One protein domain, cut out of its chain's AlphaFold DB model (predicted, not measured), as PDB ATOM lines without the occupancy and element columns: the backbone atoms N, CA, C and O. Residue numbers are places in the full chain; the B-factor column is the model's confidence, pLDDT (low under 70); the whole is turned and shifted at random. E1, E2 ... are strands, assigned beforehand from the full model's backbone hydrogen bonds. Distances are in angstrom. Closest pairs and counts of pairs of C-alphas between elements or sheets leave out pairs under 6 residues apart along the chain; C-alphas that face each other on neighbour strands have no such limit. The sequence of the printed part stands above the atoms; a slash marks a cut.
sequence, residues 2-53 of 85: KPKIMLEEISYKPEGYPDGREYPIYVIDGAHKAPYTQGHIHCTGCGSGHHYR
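AT A GLANCE: This is residues 2 to 53 of the 85 residues of an uncharacterized protein of Paenibacillus ferrarius (UniProt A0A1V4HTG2). Two strand hairpins, E1 with E2 and E3 with E4, join side by side through E2 and E4 into one strongly twisted sheet of four strands, so that one hairpin runs crosswise to the other; no named helix covers either face. The tail of residues 2 to 6 at one end and the loop of residues 13 to 22 at the other make the longest axis, and the turn of residues 43 to 48 sticks out from the far end of the second hairpin. The printed part has 52 residues with four named strands, E1, E2, E3 and E4 along the chain, and the sheet is mixed, in the order E1, E2, E4, E3. The class is all strand, though under half of the residues, 24 of 52, are in named elements. The whole is loose, with a radius of gyration of the C-alphas of 12.4 A, and elongated, spanning 42 by 27 by 15 A.

HOW THE PARTS SIT: The inner strands E2, residues 23 to 28, and E4, residues 49 to 53, are parallel neighbours at 58 degrees. C-alphas 26 and 52 face each other at 4.6 A, and N 28 and O 53 are within hydrogen-bond range at 2.8 A. On one edge, E1, residues 7 to 12, is antiparallel to E2 at 147 degrees and forms a hairpin with it. C-alphas 9 and 26 face each other at 4.6 A; N 10 and O 25, at 2.9 A, and N 27 and O 8, at 2.7 A, are within hydrogen-bond range. On the other edge, E3, residues 36 to 42, is antiparallel to E4 at 168 degrees, again a hairpin. C-alphas 49 and 42 face each other at 4.1 A, and N 52 and O 39 are within hydrogen-bond range at 2.8 A. E1 and E3 are apart. E2 and E3 are only just apart, closest at 8.5 A. From edge to edge the strands' lines turn by 99 degrees.

IN THESE COORDINATES: E3 is the longest strand, with 7 residues and 18.8 A from first to last C-alpha; C-alpha 36 is at (13.194, 70.435, 9.370). E2 measures 16.1 A, E1 14.8 A and E4 13.4 A. E1 begins at C-alpha 7, (16.653, 83.318, 3.260), and E4 ends at C-alpha 53, (15.917, 73.883, 4.421).

THE WHOLE: The two C-alphas farthest apart, those of Lys 2 and Pro 18, are 42.9 A apart. The printed part has no cut. The links E1 to E2, E2 to E3 and E3 to E4 are short, with 10, 7 and 6 residues. The mean pLDDT of the printed part is 89.3; residues 2 to 3, 18 and 20 are under 70.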
ATOM      1  N   LYS A   2       2.383  91.344   1.644       54.59
ATOM      2  CA  LYS A   2       2.958  90.092   1.123       54.59
ATOM      3  C   LYS A   2       3.875  89.507   2.208       54.59
ATOM      4  O   LYS A   2       4.600  90.298   2.817       54.59
ATOM      5  N   PRO A   3       3.836  88.194   2.487       63.72
ATOM      6  CA  PRO A   3       4.762  87.583   3.432       63.72
ATOM      7  C   PRO A   3       6.203  87.823   2.963       63.72
ATOM      8  O   PRO A   3       6.515  87.687   1.778       63.72
ATOM      9  N   LYS A   4       7.068  88.257   3.884       83.69
ATOM     10  CA  LYS A   4       8.497  88.438   3.626       83.69
ATOM     11  C   LYS A   4       9.194  87.125   3.968       83.69
ATOM     12  O   LYS A   4       9.365  86.837   5.143       83.69
ATOM     13  N   ILE A   5       9.577  86.369   2.944       89.62
ATOM     14  CA  ILE A   5      10.342  85.125   3.093       89.62
ATOM     15  C   ILE A   5      11.801  85.496   3.353       89.62
ATOM     16  O   ILE A   5      12.409  86.214   2.548       89.62
ATOM     17  N   MET A   6      12.350  85.035   4.473       92.00
ATOM     18  CA  MET A   6      13.747  85.253   4.835       92.00
ATOM     19  C   MET A   6      14.582  84.054   4.385       92.00
ATOM     20  O   MET A   6      14.244  82.915   4.693       92.00
ATOM     21  N   LEU A   7      15.671  84.324   3.660       94.75
ATOM     22  CA  LEU A   7      16.653  83.318   3.260       94.75
ATOM     23  C   LEU A   7      17.987  83.615   3.935       94.75
ATOM     24  O   LEU A   7      18.483  84.740   3.851       94.75
ATOM     25  N   GLU A   8      18.575  82.595   4.541       96.44
ATOM     26  CA  GLU A   8      19.943  82.605   5.051       96.44
ATOM     27  C   GLU A   8      20.739  81.511   4.337       96.44
ATOM     28  O   GLU A   8      20.304  80.365   4.292       96.44
ATOM     29  N   GLU A   9      21.882  81.852   3.747       97.00
ATOM     30  CA  GLU A   9      22.758  80.865   3.111       97.00
ATOM     31  C   GLU A   9      23.753  80.314   4.138       97.00
ATOM     32  O   GLU A   9      24.451  81.081   4.800       97.00
ATOM     33  N   ILE A  10      23.832  78.989   4.249       96.25
ATOM     34  CA  ILE A  10      24.817  78.287   5.078       96.25
ATOM     35  C   ILE A  10      25.599  77.278   4.235       96.25
ATOM     36  O   ILE A  10      25.060  76.708   3.286       96.25
ATOM     37  N   SER A  11      26.854  77.012   4.606       94.94
ATOM     38  CA  SER A  11      27.591  75.851   4.092       94.94
ATOM     39  C   SER A  11      27.151  74.607   4.859       94.94
ATOM     40  O   SER A  11      27.174  74.599   6.091       94.94
ATOM     41  N   TYR A  12      26.735  73.561   4.149       92.88
ATOM     42  CA  TYR A  12      26.355  72.291   4.750       92.88
ATOM     43  C   TYR A  12      27.275  71.170   4.287       92.88
ATOM     44  O   TYR A  12      27.533  71.001   3.094       92.88
ATOM     45  N   LYS A  13      27.709  70.361   5.255       90.69
ATOM     46  CA  LYS A  13      28.447  69.125   5.036       90.69
ATOM     47  C   LYS A  13      27.604  67.947   5.537       90.69
ATOM     48  O   LYS A  13      27.307  67.913   6.730       90.69
ATOM     49  N   PRO A  14      27.218  66.991   4.676       85.50
ATOM     50  CA  PRO A  14      26.481  65.816   5.121       85.50
ATOM     51  C   PRO A  14      27.361  64.941   6.021       85.50
ATOM     52  O   PRO A  14      28.494  64.601   5.666       85.50
ATOM     53  N   GLU A  15      26.840  64.573   7.188       82.94
ATOM     54  CA  GLU A  15      27.499  63.614   8.076       82.94
ATOM     55  C   GLU A  15      27.496  62.215   7.439       82.94
ATOM     56  O   GLU A  15      26.553  61.832   6.747       82.94
ATOM     57  N   GLY A  16      28.569  61.444   7.634       76.06
ATOM     58  CA  GLY A  16      28.666  60.063   7.137       76.06
ATOM     59  C   GLY A  16      29.101  59.899   5.675       76.06
ATOM     60  O   GLY A  16      29.319  58.770   5.243       76.06
ATOM     61  N   TYR A  17      29.306  60.987   4.924       72.12
ATOM     62  CA  TYR A  17      29.884  60.929   3.578       72.12
ATOM     63  C   TYR A  17      31.398  61.204   3.636       72.12
ATOM     64  O   TYR A  17      31.787  62.342   3.912       72.12
ATOM     65  N   PRO A  18      32.269  60.207   3.372       67.25
ATOM     66  CA  PRO A  18      33.725  60.356   3.505       67.25
ATOM     67  C   PRO A  18      34.308  61.428   2.571       67.25
ATOM     68  O   PRO A  18      35.249  62.121   2.948       67.25
ATOM     69  N   ASP A  19      33.679  61.643   1.414       74.00
ATOM     70  CA  ASP A  19      34.053  62.673   0.437       74.00
ATOM     71  C   ASP A  19      33.192  63.940   0.535       74.00
ATOM     72  O   ASP A  19      33.224  64.761  -0.382       74.00
ATOM     73  N   GLY A  20      32.375  64.074   1.592       68.94
ATOM     74  CA  GLY A  20      31.264  65.022   1.702       68.94
ATOM     75  C   GLY A  20      31.664  66.449   1.350       68.94
ATOM     76  O   GLY A  20      32.127  67.202   2.210       68.94
ATOM     77  N   ARG A  21      31.491  66.810   0.074       83.31
ATOM     78  CA  ARG A  21      31.731  68.161  -0.418       83.31
ATOM     79  C   ARG A  21      30.714  69.068   0.239       83.31
ATOM     80  O   ARG A  21      29.523  68.763   0.254       83.31
ATOM     81  N   GLU A  22      31.212  70.169   0.771       92.06
ATOM     82  CA  GLU A  22      30.356  71.234   1.257       92.06
ATOM     83  C   GLU A  22      29.543  71.814   0.101       92.06
ATOM     84  O   GLU A  22      30.059  72.004  -1.006       92.06
ATOM     85  N   TYR A  23      28.265  72.079   0.355       90.69
ATOM     86  CA  TYR A  23      27.390  72.755  -0.592       90.69
ATOM     87  C   TYR A  23      26.510  73.788   0.118       90.69
ATOM     88  O   TYR A  23      26.167  73.607   1.291       90.69
ATOM     89  N   PRO A  24      26.148  74.887  -0.569       95.62
ATOM     90  CA  PRO A  24      25.308  75.919   0.016       95.62
ATOM     91  C   PRO A  24      23.864  75.434   0.164       95.62
ATOM     92  O   PRO A  24      23.324  74.765  -0.722       95.62
ATOM     93  N   ILE A  25      23.231  75.827   1.267       97.06
ATOM     94  CA  ILE A  25      21.811  75.605   1.552       97.06
ATOM     95  C   ILE A  25      21.170  76.924   1.962       97.06
ATOM     96  O   ILE A  25      21.712  77.644   2.796       97.06
ATOM     97  N   TYR A  26      19.988  77.205   1.419       97.12
ATOM     98  CA  TYR A  26      19.168  78.352   1.794       97.12
ATOM     99  C   TYR A  26      18.157  77.957   2.874       97.12
ATOM    100  O   TYR A  26      17.167  77.270   2.607       97.12
ATOM    101  N   VAL A  27      18.410  78.394   4.104       96.50
ATOM    102  CA  VAL A  27      17.527  78.229   5.259       96.50
ATOM    103  C   VAL A  27      16.367  79.213   5.149       96.50
ATOM    104  O   VAL A  27      16.567  80.428   5.102       96.50
ATOM    105  N   ILE A  28      15.152  78.674   5.112       94.50
ATOM    106  CA  ILE A  28      13.900  79.419   5.013       94.50
ATOM    107  C   ILE A  28      13.394  79.710   6.423       94.50
ATOM    108  O   ILE A  28      13.255  78.799   7.240       94.50
ATOM    109  N   ASP A  29      13.135  80.988   6.702       92.38
ATOM    110  CA  ASP A  29      12.497  81.472   7.932       92.38
ATOM    111  C   ASP A  29      13.119  80.901   9.227       92.38
ATOM    112  O   ASP A  29      12.435  80.611  10.209       92.38
ATOM    113  N   GLY A  30      14.450  80.747   9.232       91.81
ATOM    114  CA  GLY A  30      15.223  80.336  10.408       91.81
ATOM    115  C   GLY A  30      15.113  78.855  10.783       91.81
ATOM    116  O   GLY A  30      15.303  78.520  11.953       91.81
ATOM    117  N   ALA A  31      14.822  77.968   9.825       94.25
ATOM    118  CA  ALA A  31      14.748  76.513   9.999       94.25
ATOM    119  C   ALA A  31      16.100  75.832  10.327       94.25
ATOM    120  O   ALA A  31      16.596  74.984   9.590       94.25
ATOM    121  N   HIS A  32      16.723  76.206  11.445       92.56
ATOM    122  CA  HIS A  32      18.016  75.675  11.902       92.56
ATOM    123  C   HIS A  32      17.895  74.459  12.819       92.56
ATOM    124  O   HIS A  32      18.850  73.701  12.972       92.56
ATOM    125  N   LYS A  33      16.741  74.292  13.471       88.75
ATOM    126  CA  LYS A  33      16.505  73.265  14.492       88.75
ATOM    127  C   LYS A  33      15.460  72.280  13.996       88.75
ATOM    128  O   LYS A  33      14.509  72.683  13.339       88.75
ATOM    129  N   ALA A  34      15.652  71.002  14.312       86.06
ATOM    130  CA  ALA A  34      14.672  69.972  13.997       86.06
ATOM    131  C   ALA A  34      13.322  70.255  14.700       86.06
ATOM    132  O   ALA A  34      13.334  70.801  15.810       86.06
ATOM    133  N   PRO A  35      12.184  69.859  14.100       89.69
ATOM    134  CA  PRO A  35      12.071  69.164  12.814       89.69
ATOM    135  C   PRO A  35      12.201  70.114  11.608       89.69
ATOM    136  O   PRO A  35      11.524  71.138  11.526       89.69
ATOM    137  N   TYR A  36      13.062  69.751  10.655       92.75
ATOM    138  CA  TYR A  36      13.194  70.435   9.370       92.75
ATOM    139  C   TYR A  36      13.304  69.413   8.242       92.75
ATOM    140  O   TYR A  36      13.865  68.333   8.430       92.75
ATOM    141  N   THR A  37      12.844  69.800   7.058       91.94
ATOM    142  CA  THR A  37      13.140  69.099   5.808       91.94
ATOM    143  C   THR A  37      14.257  69.837   5.079       91.94
ATOM    144  O   THR A  37      14.396  71.060   5.189       91.94
ATOM    145  N   GLN A  38      15.079  69.094   4.343       92.62
ATOM    146  CA  GLN A  38      16.103  69.630   3.456       92.62
ATOM    147  C   GLN A  38      15.978  68.970   2.085       92.62
ATOM    148  O   GLN A  38      15.930  67.747   1.996       92.62
ATOM    149  N   GLY A  39      15.962  69.761   1.014       91.56
ATOM    150  CA  GLY A  39      15.749  69.238  -0.335       91.56
ATOM    151  C   GLY A  39      16.260  70.156  -1.436       91.56
ATOM    152  O   GLY A  39      16.482  71.348  -1.222       91.56
ATOM    153  N   HIS A  40      16.463  69.588  -2.625       93.81
ATOM    154  CA  HIS A  40      16.865  70.324  -3.822       93.81
ATOM    155  C   HIS A  40      15.639  70.697  -4.661       93.81
ATOM    156  O   HIS A  40      14.903  69.820  -5.110       93.81
ATOM    157  N   ILE A  41      15.423  71.993  -4.897       93.44
ATOM    158  CA  ILE A  41      14.215  72.508  -5.553       93.44
ATOM    159  C   ILE A  41      14.602  73.425  -6.715       93.44
ATOM    160  O   ILE A  41      15.467  74.295  -6.587       93.44
ATOM    161  N   HIS A  42      13.942  73.234  -7.858       94.00
ATOM    162  CA  HIS A  42      14.121  74.065  -9.047       94.00
ATOM    163  C   HIS A  42      13.201  75.285  -9.012       94.00
ATOM    164  O   HIS A  42      11.998  75.179  -8.779       94.00
ATOM    165  N   CYS A  43      13.764  76.458  -9.290       93.25
ATOM    166  CA  CYS A  43      12.991  77.684  -9.415       93.25
ATOM    167  C   CYS A  43      12.100  77.656 -10.666       93.25
ATOM    168  O   CYS A  43      12.597  77.511 -11.780       93.25
ATOM    169  N   THR A  44      10.803  77.918 -10.504       91.19
ATOM    170  CA  THR A  44       9.838  78.013 -11.618       91.19
ATOM    171  C   THR A  44      10.061  79.225 -12.535       91.19
ATOM    172  O   THR A  44       9.629  79.209 -13.681       91.19
ATOM    173  N   GLY A  45      10.741  80.271 -12.050       93.19
ATOM    174  CA  GLY A  45      11.009  81.496 -12.811       93.19
ATOM    175  C   GLY A  45      12.257  81.422 -13.694       93.19
ATOM    176  O   GLY A  45      12.215  81.832 -14.849       93.19
ATOM    177  N   CYS A  46      13.374  80.907 -13.166       95.06
ATOM    178  CA  CYS A  46      14.659  80.871 -13.882       95.06
ATOM    179  C   CYS A  46      15.251  79.467 -14.083       95.06
ATOM    180  O   CYS A  46      16.364  79.349 -14.595       95.06
ATOM    181  N   GLY A  47      14.572  78.412 -13.625       94.94
ATOM    182  CA  GLY A  47      15.005  77.016 -13.760       94.94
ATOM    183  C   GLY A  47      16.217  76.615 -12.913       94.94
ATOM    184  O   GLY A  47      16.614  75.455 -12.937       94.94
ATOM    185  N   SER A  48      16.831  77.537 -12.166       94.31
ATOM    186  CA  SER A  48      18.011  77.226 -11.349       94.31
ATOM    187  C   SER A  48      17.622  76.385 -10.128       94.31
ATOM    188  O   SER A  48      16.639  76.694  -9.453       94.31
ATOM    189  N   GLY A  49      18.376  75.311  -9.886       94.81
ATOM    190  CA  GLY A  49      18.211  74.418  -8.742       94.81
ATOM    191  C   GLY A  49      19.043  74.869  -7.545       94.81
ATOM    192  O   GLY A  49      20.195  75.276  -7.707       94.81
ATOM    193  N   HIS A  50      18.452  74.818  -6.355       95.81
ATOM    194  CA  HIS A  50      19.122  75.158  -5.103       95.81
ATOM    195  C   HIS A  50      18.703  74.194  -3.992       95.81
ATOM    196  O   HIS A  50      17.597  73.656  -4.013       95.81
ATOM    197  N   HIS A  51      19.581  73.994  -3.010       95.69
ATOM    198  CA  HIS A  51      19.225  73.277  -1.791       95.69
ATOM    199  C   HIS A  51      18.570  74.237  -0.804       95.69
ATOM    200  O   HIS A  51      19.082  75.329  -0.557       95.69
ATOM    201  N   TYR A  52      17.454  73.813  -0.230       95.75
ATOM    202  CA  TYR A  52      16.693  74.568   0.755       95.75
ATOM    203  C   TYR A  52      16.524  73.755   2.028       95.75
ATOM    204  O   TYR A  52      16.537  72.524   1.992       95.75
ATOM    205  N   ARG A  53      16.327  74.460   3.142       95.31
ATOM    206  CA  ARG A  53      15.917  73.883   4.421       95.31
ATOM    207  C   ARG A  53      14.740  74.664   4.982       95.31
ATOM    208  O   ARG A  53      14.802  75.890   5.019       95.31
TER     209      ARG A  53